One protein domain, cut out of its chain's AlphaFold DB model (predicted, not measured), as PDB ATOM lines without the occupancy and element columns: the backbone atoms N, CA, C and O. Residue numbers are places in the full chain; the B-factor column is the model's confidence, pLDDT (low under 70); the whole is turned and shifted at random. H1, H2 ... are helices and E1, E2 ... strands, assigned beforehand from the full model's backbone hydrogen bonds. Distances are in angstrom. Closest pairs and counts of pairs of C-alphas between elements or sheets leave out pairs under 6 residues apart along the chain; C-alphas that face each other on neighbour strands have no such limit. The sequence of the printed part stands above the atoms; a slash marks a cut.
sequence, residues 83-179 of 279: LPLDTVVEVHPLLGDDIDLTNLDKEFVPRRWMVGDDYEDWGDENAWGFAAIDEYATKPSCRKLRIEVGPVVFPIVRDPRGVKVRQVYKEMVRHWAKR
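What this domain is: This is residues 83 to 179 of the 279 residues of the protein "FGENESH: predicted gene_16.52 protein" of Rhodosporidium toruloides (UniProt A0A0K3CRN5). With little regular structure, the model is mostly loops round one helix, H2, with short H1 at its first residues, 165 to 166, and strand E1 to one side; the long stretch of residues 83 to 130, with no named element, leads to H1, and its residues 114 to 121 stick out as a loop. The printed part has 97 residues, 22 of them in named elements, in the order H1, E1, H2: mixed class. It is only just compact, close to loose, with a radius of gyration of the C-alphas of 14.8 A, spanning 46 by 35 by 24 A.

How they stand to each other: Residues 90 to 91 pair antiparallel with 138 to 139. H1, residues 131 to 134, touches H2, residues 165 to 176, with 165 to 166 alone; the closest C-alphas, of Ile 133 and Val 165, are 5.1 A apart. E1, residues 144 to 149, pairs with no named strand; its residues 144 to 145 pair antiparallel with 157 to 158. E1 and H2 are near each other. Every O i to N i+4 pair in H2 is within hydrogen-bond range; H1 is too short for one.

Where its parts are: H1 begins at C-alpha 131 (111.457, 145.637, 96.841). E1 is 16.6 A long. H2, 16.7 A, ends at C-alpha 176 (114.015, 144.640, 73.610).

The domain as a whole: The printed part has no cut. The link E1 to H2 is long. Residues 97 to 127 have pLDDT under 70.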
ATOM      1  N   LEU A  83     109.423 119.335  90.686       75.44
ATOM      2  CA  LEU A  83     108.142 119.684  91.297       75.44
ATOM      3  C   LEU A  83     107.107 118.610  90.906       75.44
ATOM      4  O   LEU A  83     107.112 118.183  89.745       75.44
ATOM      5  N   PRO A  84     106.264 118.140  91.843       81.00
ATOM      6  CA  PRO A  84     105.143 117.261  91.524       81.00
ATOM      7  C   PRO A  84     104.299 117.833  90.378       81.00
ATOM      8  O   PRO A  84     104.118 119.049  90.305       81.00
ATOM      9  N   LEU A  85     103.769 116.971  89.505       77.56
ATOM     10  CA  LEU A  85     102.935 117.383  88.364       77.56
ATOM     11  C   LEU A  85     101.716 118.219  88.794       77.56
ATOM     12  O   LEU A  85     101.341 119.152  88.090       77.56
ATOM     13  N   ASP A  86     101.193 117.959  89.993       82.00
ATOM     14  CA  ASP A  86     100.018 118.639  90.556       82.00
ATOM     15  C   ASP A  86     100.375 119.893  91.373       82.00
ATOM     16  O   ASP A  86      99.556 120.420  92.130       82.00
ATOM     17  N   THR A  87     101.616 120.378  91.265       83.50
ATOM     18  CA  THR A  87     102.039 121.580  91.987       83.50
ATOM     19  C   THR A  87     101.377 122.806  91.379       83.50
ATOM     20  O   THR A  87     101.671 123.192  90.251       83.50
ATOM     21  N   VAL A  88     100.532 123.467  92.165       85.62
ATOM     22  CA  VAL A  88     100.012 124.791  91.829       85.62
ATOM     23  C   VAL A  88     101.150 125.802  91.919       85.62
ATOM     24  O   VAL A  88     101.734 125.985  92.987       85.62
ATOM     25  N   VAL A  89     101.469 126.449  90.797       85.44
ATOM     26  CA  VAL A  89     102.504 127.485  90.742       85.44
ATOM     27  C   VAL A  89     101.860 128.853  90.617       85.44
ATOM     28  O   VAL A  89     101.313 129.191  89.573       85.44
ATOM     29  N   GLU A  90     101.947 129.645  91.682       89.19
ATOM     30  CA  GLU A  90     101.510 131.036  91.696       89.19
ATOM     31  C   GLU A  90     102.583 131.923  91.056       89.19
ATOM     32  O   GLU A  90     103.765 131.848  91.406       89.19
ATOM     33  N   VAL A  91     102.174 132.775  90.119       88.38
ATOM     34  CA  VAL A  91     103.053 133.750  89.464       88.38
ATOM     35  C   VAL A  91     103.091 135.034  90.280       88.38
ATOM     36  O   VAL A  91     102.071 135.478  90.807       88.38
ATOM     37  N   HIS A  92     104.271 135.637  90.391       89.88
ATOM     38  CA  HIS A  92     104.440 136.895  91.099       89.88
ATOM     39  C   HIS A  92     103.577 138.010  90.460       89.88
ATOM     40  O   HIS A  92     103.580 138.127  89.236       89.88
ATOM     41  N   PRO A  93     102.884 138.869  91.238       86.00
ATOM     42  CA  PRO A  93     102.030 139.936  90.694       86.00
ATOM     43  C   PRO A  93     102.761 140.914  89.764       86.00
ATOM     44  O   PRO A  93     102.215 141.313  88.745       86.00
ATOM     45  N   LEU A  94     104.035 141.208  90.053       85.19
ATOM     46  CA  LEU A  94     104.948 141.932  89.147       85.19
ATOM     47  C   LEU A  94     105.329 141.160  87.866       85.19
ATOM     48  O   LEU A  94     106.245 141.570  87.173       85.19
ATOM     49  N   LEU A  95     104.683 140.046  87.534       82.88
ATOM     50  CA  LEU A  95     104.739 139.409  86.211       82.88
ATOM     51  C   LEU A  95     103.324 139.150  85.646       82.88
ATOM     52  O   LEU A  95     103.182 138.392  84.690       82.88
ATOM     53  N   GLY A  96     102.283 139.710  86.273       70.75
ATOM     54  CA  GLY A  96     100.877 139.547  85.896       70.75
ATOM     55  C   GLY A  96     100.460 140.317  84.636       70.75
ATOM     56  O   GLY A  96     101.276 140.964  83.985       70.75
ATOM     57  N   ASP A  97      99.173 140.223  84.287       55.31
ATOM     58  CA  ASP A  97      98.633 140.622  82.974       55.31
ATOM     59  C   ASP A  97      98.675 142.121  82.653       55.31
ATOM     60  O   ASP A  97      98.550 142.479  81.485       55.31
ATOM     61  N   ASP A  98      98.878 142.981  83.653       52.53
ATOM     62  CA  ASP A  98      98.700 144.432  83.510       52.53
ATOM     63  C   ASP A  98     100.011 145.223  83.593       52.53
ATOM     64  O   ASP A  98     100.015 146.424  83.852       52.53
ATOM     65  N   ILE A  99     101.157 144.567  83.402       52.00
ATOM     66  CA  ILE A  99     102.435 145.278  83.454       52.00
ATOM     67  C   ILE A  99     102.694 145.912  82.107       52.00
ATOM     68  O   ILE A  99     102.985 145.229  81.122       52.00
ATOM     69  N   ASP A 100     102.664 147.237  82.100       51.31
ATOM     70  CA  ASP A 100     103.157 148.004  80.978       51.31
ATOM     71  C   ASP A 100     104.684 147.846  80.871       51.31
ATOM     72  O   ASP A 100     105.471 148.359  81.671       51.31
ATOM     73  N   LEU A 101     105.114 147.054  79.890       50.34
ATOM     74  CA  LEU A 101     106.525 146.777  79.616       50.34
ATOM     75  C   LEU A 101     107.182 147.881  78.773       50.34
ATOM     76  O   LEU A 101     108.379 147.792  78.488       50.34
ATOM     77  N   THR A 102     106.430 148.897  78.339       44.75
ATOM     78  CA  THR A 102     106.925 149.921  77.406       44.75
ATOM     79  C   THR A 102     107.930 150.892  78.048       44.75
ATOM     80  O   THR A 102     108.802 151.417  77.343       44.75
ATOM     81  N   ASN A 103     107.920 151.016  79.385       48.44
ATOM     82  CA  ASN A 103     108.727 151.968  80.170       48.44
ATOM     83  C   ASN A 103     109.840 151.323  81.033       48.44
ATOM     84  O   ASN A 103     110.190 151.813  82.104       48.44
ATOM     85  N   LEU A 104     110.446 150.220  80.578       49.53
ATOM     86  CA  LEU A 104     111.471 149.472  81.333       49.53
ATOM     87  C   LEU A 104     112.923 149.949  81.133       49.53
ATOM     88  O   LEU A 104     113.835 149.130  80.973       49.53
ATOM     89  N   ASP A 105     113.187 151.252  81.167       50.81
ATOM     90  CA  ASP A 105     114.572 151.737  81.147       50.81
ATOM     91  C   ASP A 105     115.246 151.592  82.517       50.81
ATOM     92  O   ASP A 105     114.652 151.865  83.555       50.81
ATOM     93  N   LYS A 106     116.520 151.173  82.537       44.41
ATOM     94  CA  LYS A 106     117.333 151.119  83.771       44.41
ATOM     95  C   LYS A 106     117.600 152.503  84.376       44.41
ATOM     96  O   LYS A 106     117.935 152.582  85.552       44.41
ATOM     97  N   GLU A 107     117.510 153.551  83.562       42.66
ATOM     98  CA  GLU A 107     117.830 154.936  83.930       42.66
ATOM     99  C   GLU A 107     116.601 155.728  84.398       42.66
ATOM    100  O   GLU A 107     116.744 156.841  84.899       42.66
ATOM    101  N   PHE A 108     115.400 155.149  84.315       39.28
ATOM    102  CA  PHE A 108     114.179 155.781  84.811       39.28
ATOM    103  C   PHE A 108     113.933 155.389  86.276       39.28
ATOM    104  O   PHE A 108     113.519 154.272  86.581       39.28
ATOM    105  N   VAL A 109     114.239 156.293  87.207       32.56
ATOM    106  CA  VAL A 109     114.014 156.124  88.656       32.56
ATOM    107  C   VAL A 109     112.597 156.596  89.016       32.56
ATOM    108  O   VAL A 109     112.304 157.761  88.757       32.56
ATOM    109  N   PRO A 110     111.736 155.790  89.669       37.81
ATOM    110  CA  PRO A 110     110.398 156.252  90.045       37.81
ATOM    111  C   PRO A 110     110.285 156.744  91.471       37.81
ATOM    112  O   PRO A 110     110.962 156.264  92.384       37.81
ATOM    113  N   ARG A 111     109.308 157.626  91.667       37.47
ATOM    114  CA  ARG A 111     108.801 158.039  92.969       37.47
ATOM    115  C   ARG A 111     107.434 157.382  93.239       37.47
ATOM    116  O   ARG A 111     106.431 157.876  92.762       37.47
ATOM    117  N   ARG A 112     107.459 156.358  94.103       32.16
ATOM    118  CA  ARG A 112     106.481 156.004  95.161       32.16
ATOM    119  C   ARG A 112     105.022 155.636  94.791       32.16
ATOM    120  O   ARG A 112     104.168 156.512  94.811       32.16
ATOM    121  N   TRP A 113     104.712 154.334  94.884       35.84
ATOM    122  CA  TRP A 113     103.362 153.831  95.189       35.84
ATOM    123  C   TRP A 113     102.926 154.276  96.583       35.84
ATOM    124  O   TRP A 113     103.466 153.802  97.588       35.84
ATOM    125  N   MET A 114     101.906 155.129  96.665       32.47
ATOM    126  CA  MET A 114     100.928 155.080  97.753       32.47
ATOM    127  C   MET A 114      99.543 155.509  97.263       32.47
ATOM    128  O   MET A 114      99.303 156.681  97.020       32.47
ATOM    129  N   VAL A 115      98.674 154.499  97.164       42.47
ATOM    130  CA  VAL A 115      97.224 154.462  97.422       42.47
ATOM    131  C   VAL A 115      96.508 155.817  97.509       42.47
ATOM    132  O   VAL A 115      96.669 156.547  98.485       42.47
ATOM    133  N   GLY A 116      95.595 156.049  96.569       33.72
ATOM    134  CA  GLY A 116      94.553 157.067  96.656       33.72
ATOM    135  C   GLY A 116      93.898 157.252  95.297       33.72
ATOM    136  O   GLY A 116      94.555 157.704  94.370       33.72
ATOM    137  N   ASP A 117      92.643 156.826  95.182       40.31
ATOM    138  CA  ASP A 117      91.825 156.868  93.974       40.31
ATOM    139  C   ASP A 117      91.623 158.302  93.467       40.31
ATOM    140  O   ASP A 117      90.631 158.912  93.823       40.31
ATOM    141  N   ASP A 118      92.515 158.814  92.621       39.25
ATOM    142  CA  ASP A 118      92.273 159.969  91.754       39.25
ATOM    143  C   ASP A 118      93.126 159.782  90.483       39.25
ATOM    144  O   ASP A 118      94.350 159.698  90.541       39.25
ATOM    145  N   TYR A 119      92.486 159.644  89.319       43.19
ATOM    146  CA  TYR A 119      93.116 159.430  88.003       43.19
ATOM    147  C   TYR A 119      93.830 160.701  87.475       43.19
ATOM    148  O   TYR A 119      93.638 161.101  86.328       43.19
ATOM    149  N   GLU A 120      94.660 161.349  88.287       42.84
ATOM    150  CA  GLU A 120      95.534 162.448  87.877       42.84
ATOM    151  C   GLU A 120      96.946 162.176  88.408       42.84
ATOM    152  O   GLU A 120      97.159 162.087  89.610       42.84
ATOM    153  N   ASP A 121      97.904 162.044  87.485       44.94
ATOM    154  CA  ASP A 121      99.323 161.749  87.739       44.94
ATOM    155  C   ASP A 121      99.632 160.269  88.054       44.94
ATOM    156  O   ASP A 121     100.091 159.899  89.135       44.94
ATOM    157  N   TRP A 122      99.426 159.392  87.059       42.97
ATOM    158  CA  TRP A 122     100.087 158.081  87.009       42.97
ATOM    159  C   TRP A 122     101.591 158.305  86.841       42.97
ATOM    160  O   TRP A 122     102.124 158.198  85.739       42.97
ATOM    161  N   GLY A 123     102.268 158.676  87.929       42.22
ATOM    162  CA  GLY A 123     103.718 158.736  87.976       42.22
ATOM    163  C   GLY A 123     104.272 157.415  87.452       42.22
ATOM    164  O   GLY A 123     103.842 156.349  87.886       42.22
ATOM    165  N   ASP A 124     105.176 157.486  86.478       49.91
ATOM    166  CA  ASP A 124     105.759 156.332  85.795       49.91
ATOM    167  C   ASP A 124     106.524 155.423  86.779       49.91
ATOM    168  O   ASP A 124     107.742 155.526  86.959       49.91
ATOM    169  N   GLU A 125     105.810 154.523  87.454       50.66
ATOM    170  CA  GLU A 125     106.373 153.604  88.436       50.66
ATOM    171  C   GLU A 125     107.089 152.427  87.782       50.66
ATOM    172  O   GLU A 125     106.544 151.357  87.535       50.66
ATOM    173  N   ASN A 126     108.377 152.628  87.523       62.81
ATOM    174  CA  ASN A 126     109.285 151.588  87.066       62.81
ATOM    175  C   ASN A 126     109.399 150.432  88.076       62.81
ATOM    176  O   ASN A 126     109.760 150.607  89.247       62.81
ATOM    177  N   ALA A 127     109.207 149.213  87.575       68.62
ATOM    178  CA  ALA A 127     109.275 147.973  88.338       68.62
ATOM    179  C   ALA A 127     110.577 147.819  89.161       68.62
ATOM    180  O   ALA A 127     110.583 147.151  90.196       68.62
ATOM    181  N   TRP A 128     111.688 148.450  88.743       75.62
ATOM    182  CA  TRP A 128     112.983 148.381  89.441       75.62
ATOM    183  C   TRP A 128     113.005 149.027  90.828       75.62
ATOM    184  O   TRP A 128     113.891 148.686  91.614       75.62
ATOM    185  N   GLY A 129     112.071 149.939  91.120       76.31
ATOM    186  CA  GLY A 129     111.974 150.614  92.416       76.31
ATOM    187  C   GLY A 129     111.341 149.759  93.518       76.31
ATOM    188  O   GLY A 129     111.516 150.052  94.700       76.31
ATOM    189  N   PHE A 130     110.634 148.687  93.158       79.06
ATOM    190  CA  PHE A 130     109.921 147.857  94.124       79.06
ATOM    191  C   PHE A 130     110.843 146.836  94.782       79.06
ATOM    192  O   PHE A 130     111.529 146.080  94.101       79.06
ATOM    193  N   ALA A 131     110.775 146.714  96.113       85.62
ATOM    194  CA  ALA A 131     111.457 145.637  96.841       85.62
ATOM    195  C   ALA A 131     111.019 144.242  96.353       85.62
ATOM    196  O   ALA A 131     111.816 143.304  96.320       85.62
ATOM    197  N   ALA A 132     109.771 144.136  95.888       86.50
ATOM    198  CA  ALA A 132     109.204 142.919  95.324       86.50
ATOM    199  C   ALA A 132     109.893 142.464  94.018       86.50
ATOM    200  O   ALA A 132     109.750 141.313  93.616       86.50
ATOM    201  N   ILE A 133     110.714 143.304  93.369       88.31
ATOM    202  CA  ILE A 133     111.506 142.868  92.211       88.31
ATOM    203  C   ILE A 133     112.571 141.825  92.600       88.31
ATOM    204  O   ILE A 133     113.007 141.025  91.770       88.31
ATOM    205  N   ASP A 134     112.999 141.804  93.864       93.75
ATOM    206  CA  ASP A 134     113.979 140.843  94.372       93.75
ATOM    207  C   ASP A 134     113.351 139.555  94.926       93.75
ATOM    208  O   ASP A 134     114.090 138.647  95.337       93.75
ATOM    209  N   GLU A 135     112.018 139.448  94.886       93.94
ATOM    210  CA  GLU A 135     111.277 138.222  95.176       93.94
ATOM    211  C   GLU A 135     111.384 137.199  94.036       93.94
ATOM    212  O   GLU A 135     111.772 137.494  92.896       93.94
ATOM    213  N   TYR A 136     111.044 135.949  94.356       95.62
ATOM    214  CA  TYR A 136     110.949 134.888  93.362       95.62
ATOM    215  C   TYR A 136     109.786 135.150  92.404       95.62
ATOM    216  O   TYR A 136     108.692 135.529  92.818       95.62
ATOM    217  N   ALA A 137     110.028 134.889  91.122       92.69
ATOM    218  CA  ALA A 137     109.048 135.037  90.050       92.69
ATOM    219  C   ALA A 137     107.836 134.109  90.220       92.69
ATOM    220  O   ALA A 137     106.760 134.396  89.700       92.69
ATOM    221  N   THR A 138     108.009 133.000  90.938       92.50
ATOM    222  CA  THR A 138     106.964 132.011  91.185       92.50
ATOM    223  C   THR A 138     106.992 131.512  92.628       92.50
ATOM    224  O   THR A 138     108.036 131.528  93.289       92.50
ATOM    225  N   LYS A 139     105.845 131.029  93.111       92.31
ATOM    226  CA  LYS A 139     105.681 130.328  94.391       92.31
ATOM    227  C   LYS A 139     104.976 128.978  94.120       92.31
ATOM    228  O   LYS A 139     103.824 128.999  93.700       92.31
ATOM    229  N   PRO A 140     105.638 127.816  94.322       92.88
ATOM    230  CA  PRO A 140     107.030 127.653  94.754       92.88
ATOM    231  C   PRO A 140     108.041 128.175  93.718       92.88
ATOM    232  O   PRO A 140     107.736 128.315  92.533       92.88
ATOM    233  N   SER A 141     109.260 128.477  94.172       92.31
ATOM    234  CA  SER A 141     110.310 129.060  93.329       92.31
ATOM    235  C   SER A 141     110.761 128.088  92.235       92.31
ATOM    236  O   SER A 141     111.322 127.026  92.522       92.31
ATOM    237  N   CYS A 142     110.575 128.472  90.976       89.25
ATOM    238  CA  CYS A 142     110.994 127.697  89.817       89.25
ATOM    239  C   CYS A 142     112.404 128.107  89.386       89.25
ATOM    240  O   CYS A 142     112.760 129.282  89.393       89.25
ATOM    241  N   ARG A 143     113.230 127.132  89.004       89.00
ATOM    242  CA  ARG A 143     114.635 127.357  88.604       89.00
ATOM    243  C   ARG A 143     114.812 127.661  87.126       89.00
ATOM    244  O   ARG A 143     115.883 128.087  86.707       89.00
ATOM    245  N   LYS A 144     113.789 127.362  86.334       90.94
ATOM    246  CA  LYS A 144     113.734 127.613  84.902       90.94
ATOM    247  C   LYS A 144     112.419 128.312  84.623       90.94
ATOM    248  O   LYS A 144     111.392 127.910  85.162       90.94
ATOM    249  N   LEU A 145     112.485 129.360  83.819       90.12
ATOM    250  CA  LEU A 145     111.320 130.123  83.425       90.12
ATOM    251  C   LEU A 145     111.426 130.453  81.941       90.12
ATOM    252  O   LEU A 145     112.381 131.104  81.514       90.12
ATOM    253  N   ARG A 146     110.459 129.993  81.151       88.19
ATOM    254  CA  ARG A 146     110.265 130.448  79.773       88.19
ATOM    255  C   ARG A 146     109.151 131.482  79.769       88.19
ATOM    256  O   ARG A 146     108.075 131.197  80.277       88.19
ATOM    257  N   ILE A 147     109.435 132.655  79.214       85.94
ATOM    258  CA  ILE A 147     108.499 133.777  79.145       85.94
ATOM    259  C   ILE A 147     108.054 133.917  77.694       85.94
ATOM    260  O   ILE A 147     108.888 133.997  76.789       85.94
ATOM    261  N   GLU A 148     106.748 133.952  77.481       81.94
ATOM    262  CA  GLU A 148     106.135 134.189  76.175       81.94
ATOM    263  C   GLU A 148     105.218 135.403  76.300       81.94
ATOM    264  O   GLU A 148     104.363 135.417  77.181       81.94
ATOM    265  N   VAL A 149     105.415 136.423  75.463       78.50
ATOM    266  CA  VAL A 149     104.576 137.631  75.415       78.50
ATOM    267  C   VAL A 149     104.020 137.750  74.002       78.50
ATOM    268  O   VAL A 149     104.713 138.175  73.076       78.50
ATOM    269  N   GLY A 150     102.769 137.323  73.822       76.81
ATOM    270  CA  GLY A 150     102.152 137.240  72.498       76.81
ATOM    271  C   GLY A 150     102.960 136.323  71.560       76.81
ATOM    272  O   GLY A 150     103.186 135.167  71.917       76.81
ATOM    273  N   PRO A 151     103.411 136.799  70.381       72.81
ATOM    274  CA  PRO A 151     104.234 136.004  69.465       72.81
ATOM    275  C   PRO A 151     105.715 135.930  69.877       72.81
ATOM    276  O   PRO A 151     106.477 135.158  69.296       72.81
ATOM    277  N   VAL A 152     106.150 136.739  70.847       74.62
ATOM    278  CA  VAL A 152     107.561 136.854  71.220       74.62
ATOM    279  C   VAL A 152     107.901 135.845  72.308       74.62
ATOM    280  O   VAL A 152     107.342 135.867  73.406       74.62
ATOM    281  N   VAL A 153     108.872 134.982  72.019       80.56
ATOM    282  CA  VAL A 153     109.429 134.030  72.986       80.56
ATOM    283  C   VAL A 153     110.776 134.551  73.475       80.56
ATOM    284  O   VAL A 153     111.716 134.728  72.697       80.56
ATOM    285  N   PHE A 154     110.884 134.785  74.780       81.81
ATOM    286  CA  PHE A 154     112.126 135.235  75.397       81.81
ATOM    287  C   PHE A 154     113.066 134.053  75.673       81.81
ATOM    288  O   PHE A 154     112.617 132.909  75.815       81.81
ATOM    289  N   PRO A 155     114.384 134.307  75.789       84.81
ATOM    290  CA  PRO A 155     115.328 133.306  76.268       84.81
ATOM    291  C   PRO A 155     114.900 132.721  77.620       84.81
ATOM    292  O   PRO A 155     114.379 133.427  78.482       84.81
ATOM    293  N   ILE A 156     115.153 131.426  77.815       88.19
ATOM    294  CA  ILE A 156     114.837 130.743  79.074       88.19
ATOM    295  C   ILE A 156     115.748 131.283  80.179       88.19
ATOM    296  O   ILE A 156     116.969 131.128  80.110       88.19
ATOM    297  N   VAL A 157     115.150 131.838  81.230       91.06
ATOM    298  CA  VAL A 157     115.861 132.301  82.424       91.06
ATOM    299  C   VAL A 157     116.127 131.103  83.328       91.06
ATOM    300  O   VAL A 157     115.217 130.316  83.602       91.06
ATOM    301  N   ARG A 158     117.376 130.927  83.773       92.00
ATOM    302  CA  ARG A 158     117.789 129.805  84.631       92.00
ATOM    303  C   ARG A 158     118.537 130.318  85.859       92.00
ATOM    304  O   ARG A 158     119.520 131.034  85.708       92.00
ATOM    305  N   ASP A 159     118.111 129.898  87.047       92.50
ATOM    306  CA  ASP A 159     118.814 130.153  88.309       92.50
ATOM    307  C   ASP A 159     118.708 128.917  89.228       92.50
ATOM    308  O   ASP A 159     117.594 128.461  89.511       92.50
ATOM    309  N   PRO A 160     119.830 128.344  89.715       88.94
ATOM    310  CA  PRO A 160     119.805 127.203  90.632       88.94
ATOM    311  C   PRO A 160     119.056 127.474  91.947       88.94
ATOM    312  O   PRO A 160     118.542 126.523  92.540       88.94
ATOM    313  N   ARG A 161     118.975 128.732  92.398       91.25
ATOM    314  CA  ARG A 161     118.291 129.147  93.636       91.25
ATOM    315  C   ARG A 161     116.818 129.504  93.429       91.25
ATOM    316  O   ARG A 161     116.105 129.673  94.409       91.25
ATOM    317  N   GLY A 162     116.362 129.574  92.182       92.75
ATOM    318  CA  GLY A 162     115.030 130.049  91.821       92.75
ATOM    319  C   GLY A 162     115.101 131.394  91.108       92.75
ATOM    320  O   GLY A 162     115.849 132.285  91.504       92.75
ATOM    321  N   VAL A 163     114.325 131.526  90.038       93.56
ATOM    322  CA  VAL A 163     114.305 132.716  89.191       93.56
ATOM    323  C   VAL A 163     113.627 133.856  89.939       93.56
ATOM    324  O   VAL A 163     112.520 133.704  90.457       93.56
ATOM    325  N   LYS A 164     114.290 135.010  89.982       95.75
ATOM    326  CA  LYS A 164     113.740 136.244  90.557       95.75
ATOM    327  C   LYS A 164     113.062 137.104  89.504       95.75
ATOM    328  O   LYS A 164     113.472 137.105  88.342       95.75
ATOM    329  N   VAL A 165     112.106 137.921  89.933       93.00
ATOM    330  CA  VAL A 165     111.425 138.900  89.072       93.00
ATOM    331  C   VAL A 165     112.449 139.813  88.378       93.00
ATOM    332  O   VAL A 165     112.419 139.977  87.161       93.00
ATOM    333  N   ARG A 166     113.466 140.296  89.104       93.00
ATOM    334  CA  ARG A 166     114.556 141.123  88.557       93.00
ATOM    335  C   ARG A 166     115.272 140.476  87.372       93.00
ATOM    336  O   ARG A 166     115.674 141.175  86.444       93.00
ATOM    337  N   GLN A 167     115.490 139.164  87.410       93.06
ATOM    338  CA  GLN A 167     116.174 138.450  86.326       93.06
ATOM    339  C   GLN A 167     115.295 138.369  85.082       93.06
ATOM    340  O   GLN A 167     115.790 138.598  83.981       93.06
ATOM    341  N   VAL A 168     113.998 138.123  85.273       91.44
ATOM    342  CA  VAL A 168     113.000 138.128  84.199       91.44
ATOM    343  C   VAL A 168     113.000 139.477  83.484       91.44
ATOM    344  O   VAL A 168     113.256 139.528  82.282       91.44
ATOM    345  N   TYR A 169     112.858 140.579  84.224       88.44
ATOM    346  CA  TYR A 169     112.897 141.921  83.638       88.44
ATOM    347  C   TYR A 169     114.223 142.236  82.942       88.44
ATOM    348  O   TYR A 169     114.221 142.828  81.865       88.44
ATOM    349  N   LYS A 170     115.369 141.822  83.505       88.38
ATOM    350  CA  LYS A 170     116.676 142.027  82.855       88.38
ATOM    351  C   LYS A 170     116.729 141.362  81.485       88.38
ATOM    352  O   LYS A 170     117.223 141.980  80.544       88.38
ATOM    353  N   GLU A 171     116.233 140.134  81.370       88.50
ATOM    354  CA  GLU A 171     116.213 139.414  80.095       88.50
ATOM    355  C   GLU A 171     115.199 140.006  79.114       88.50
ATOM    356  O   GLU A 171     115.500 140.108  77.924       88.50
ATOM    357  N   MET A 172     114.054 140.492  79.598       84.31
ATOM    358  CA  MET A 172     113.086 141.202  78.761       84.31
ATOM    359  C   MET A 172     113.676 142.498  78.199       84.31
ATOM    360  O   MET A 172     113.701 142.683  76.985       84.31
ATOM    361  N   VAL A 173     114.254 143.352  79.049       83.38
ATOM    362  CA  VAL A 173     114.934 144.587  78.620       83.38
ATOM    363  C   VAL A 173     116.078 144.279  77.659       83.38
ATOM    364  O   VAL A 173     116.224 144.935  76.630       83.38
ATOM    365  N   ARG A 174     116.874 143.243  77.946       84.31
ATOM    366  CA  ARG A 174     117.960 142.816  77.060       84.31
ATOM    367  C   ARG A 174     117.436 142.378  75.700       84.31
ATOM    368  O   ARG A 174     118.073 142.683  74.701       84.31
ATOM    369  N   HIS A 175     116.317 141.661  75.647       83.44
ATOM    370  CA  HIS A 175     115.683 141.261  74.395       83.44
ATOM    371  C   HIS A 175     115.188 142.479  73.603       83.44
ATOM    372  O   HIS A 175     115.468 142.578  72.410       83.44
ATOM    373  N   TRP A 176     114.527 143.431  74.260       80.62
ATOM    374  CA  TRP A 176     114.015 144.640  73.610       80.62
ATOM    375  C   TRP A 176     115.117 145.586  73.122       80.62
ATOM    376  O   TRP A 176     114.955 146.249  72.100       80.62
ATOM    377  N   ALA A 177     116.266 145.595  73.797       79.50
ATOM    378  CA  ALA A 177     117.441 146.360  73.394       79.50
ATOM    379  C   ALA A 177     118.254 145.714  72.251       79.50
ATOM    380  O   ALA A 177     119.190 146.339  71.743       79.50
ATOM    381  N   LYS A 178     117.953 144.466  71.853       82.12
ATOM    382  CA  LYS A 178     118.631 143.819  70.717       82.12
ATOM    383  C   LYS A 178     118.250 144.500  69.405       82.12
ATOM    384  O   LYS A 178     117.146 145.025  69.250       82.12
ATOM    385  N   ARG A 179     119.187 144.449  68.450       77.06
ATOM    386  CA  ARG A 179     118.904 144.783  67.053       77.06
ATOM    387  C   ARG A 179     117.842 143.798  66.549       77.06
ATOM    388  O   ARG A 179     118.015 142.594  66.776       77.06
TER     389      ARG A 179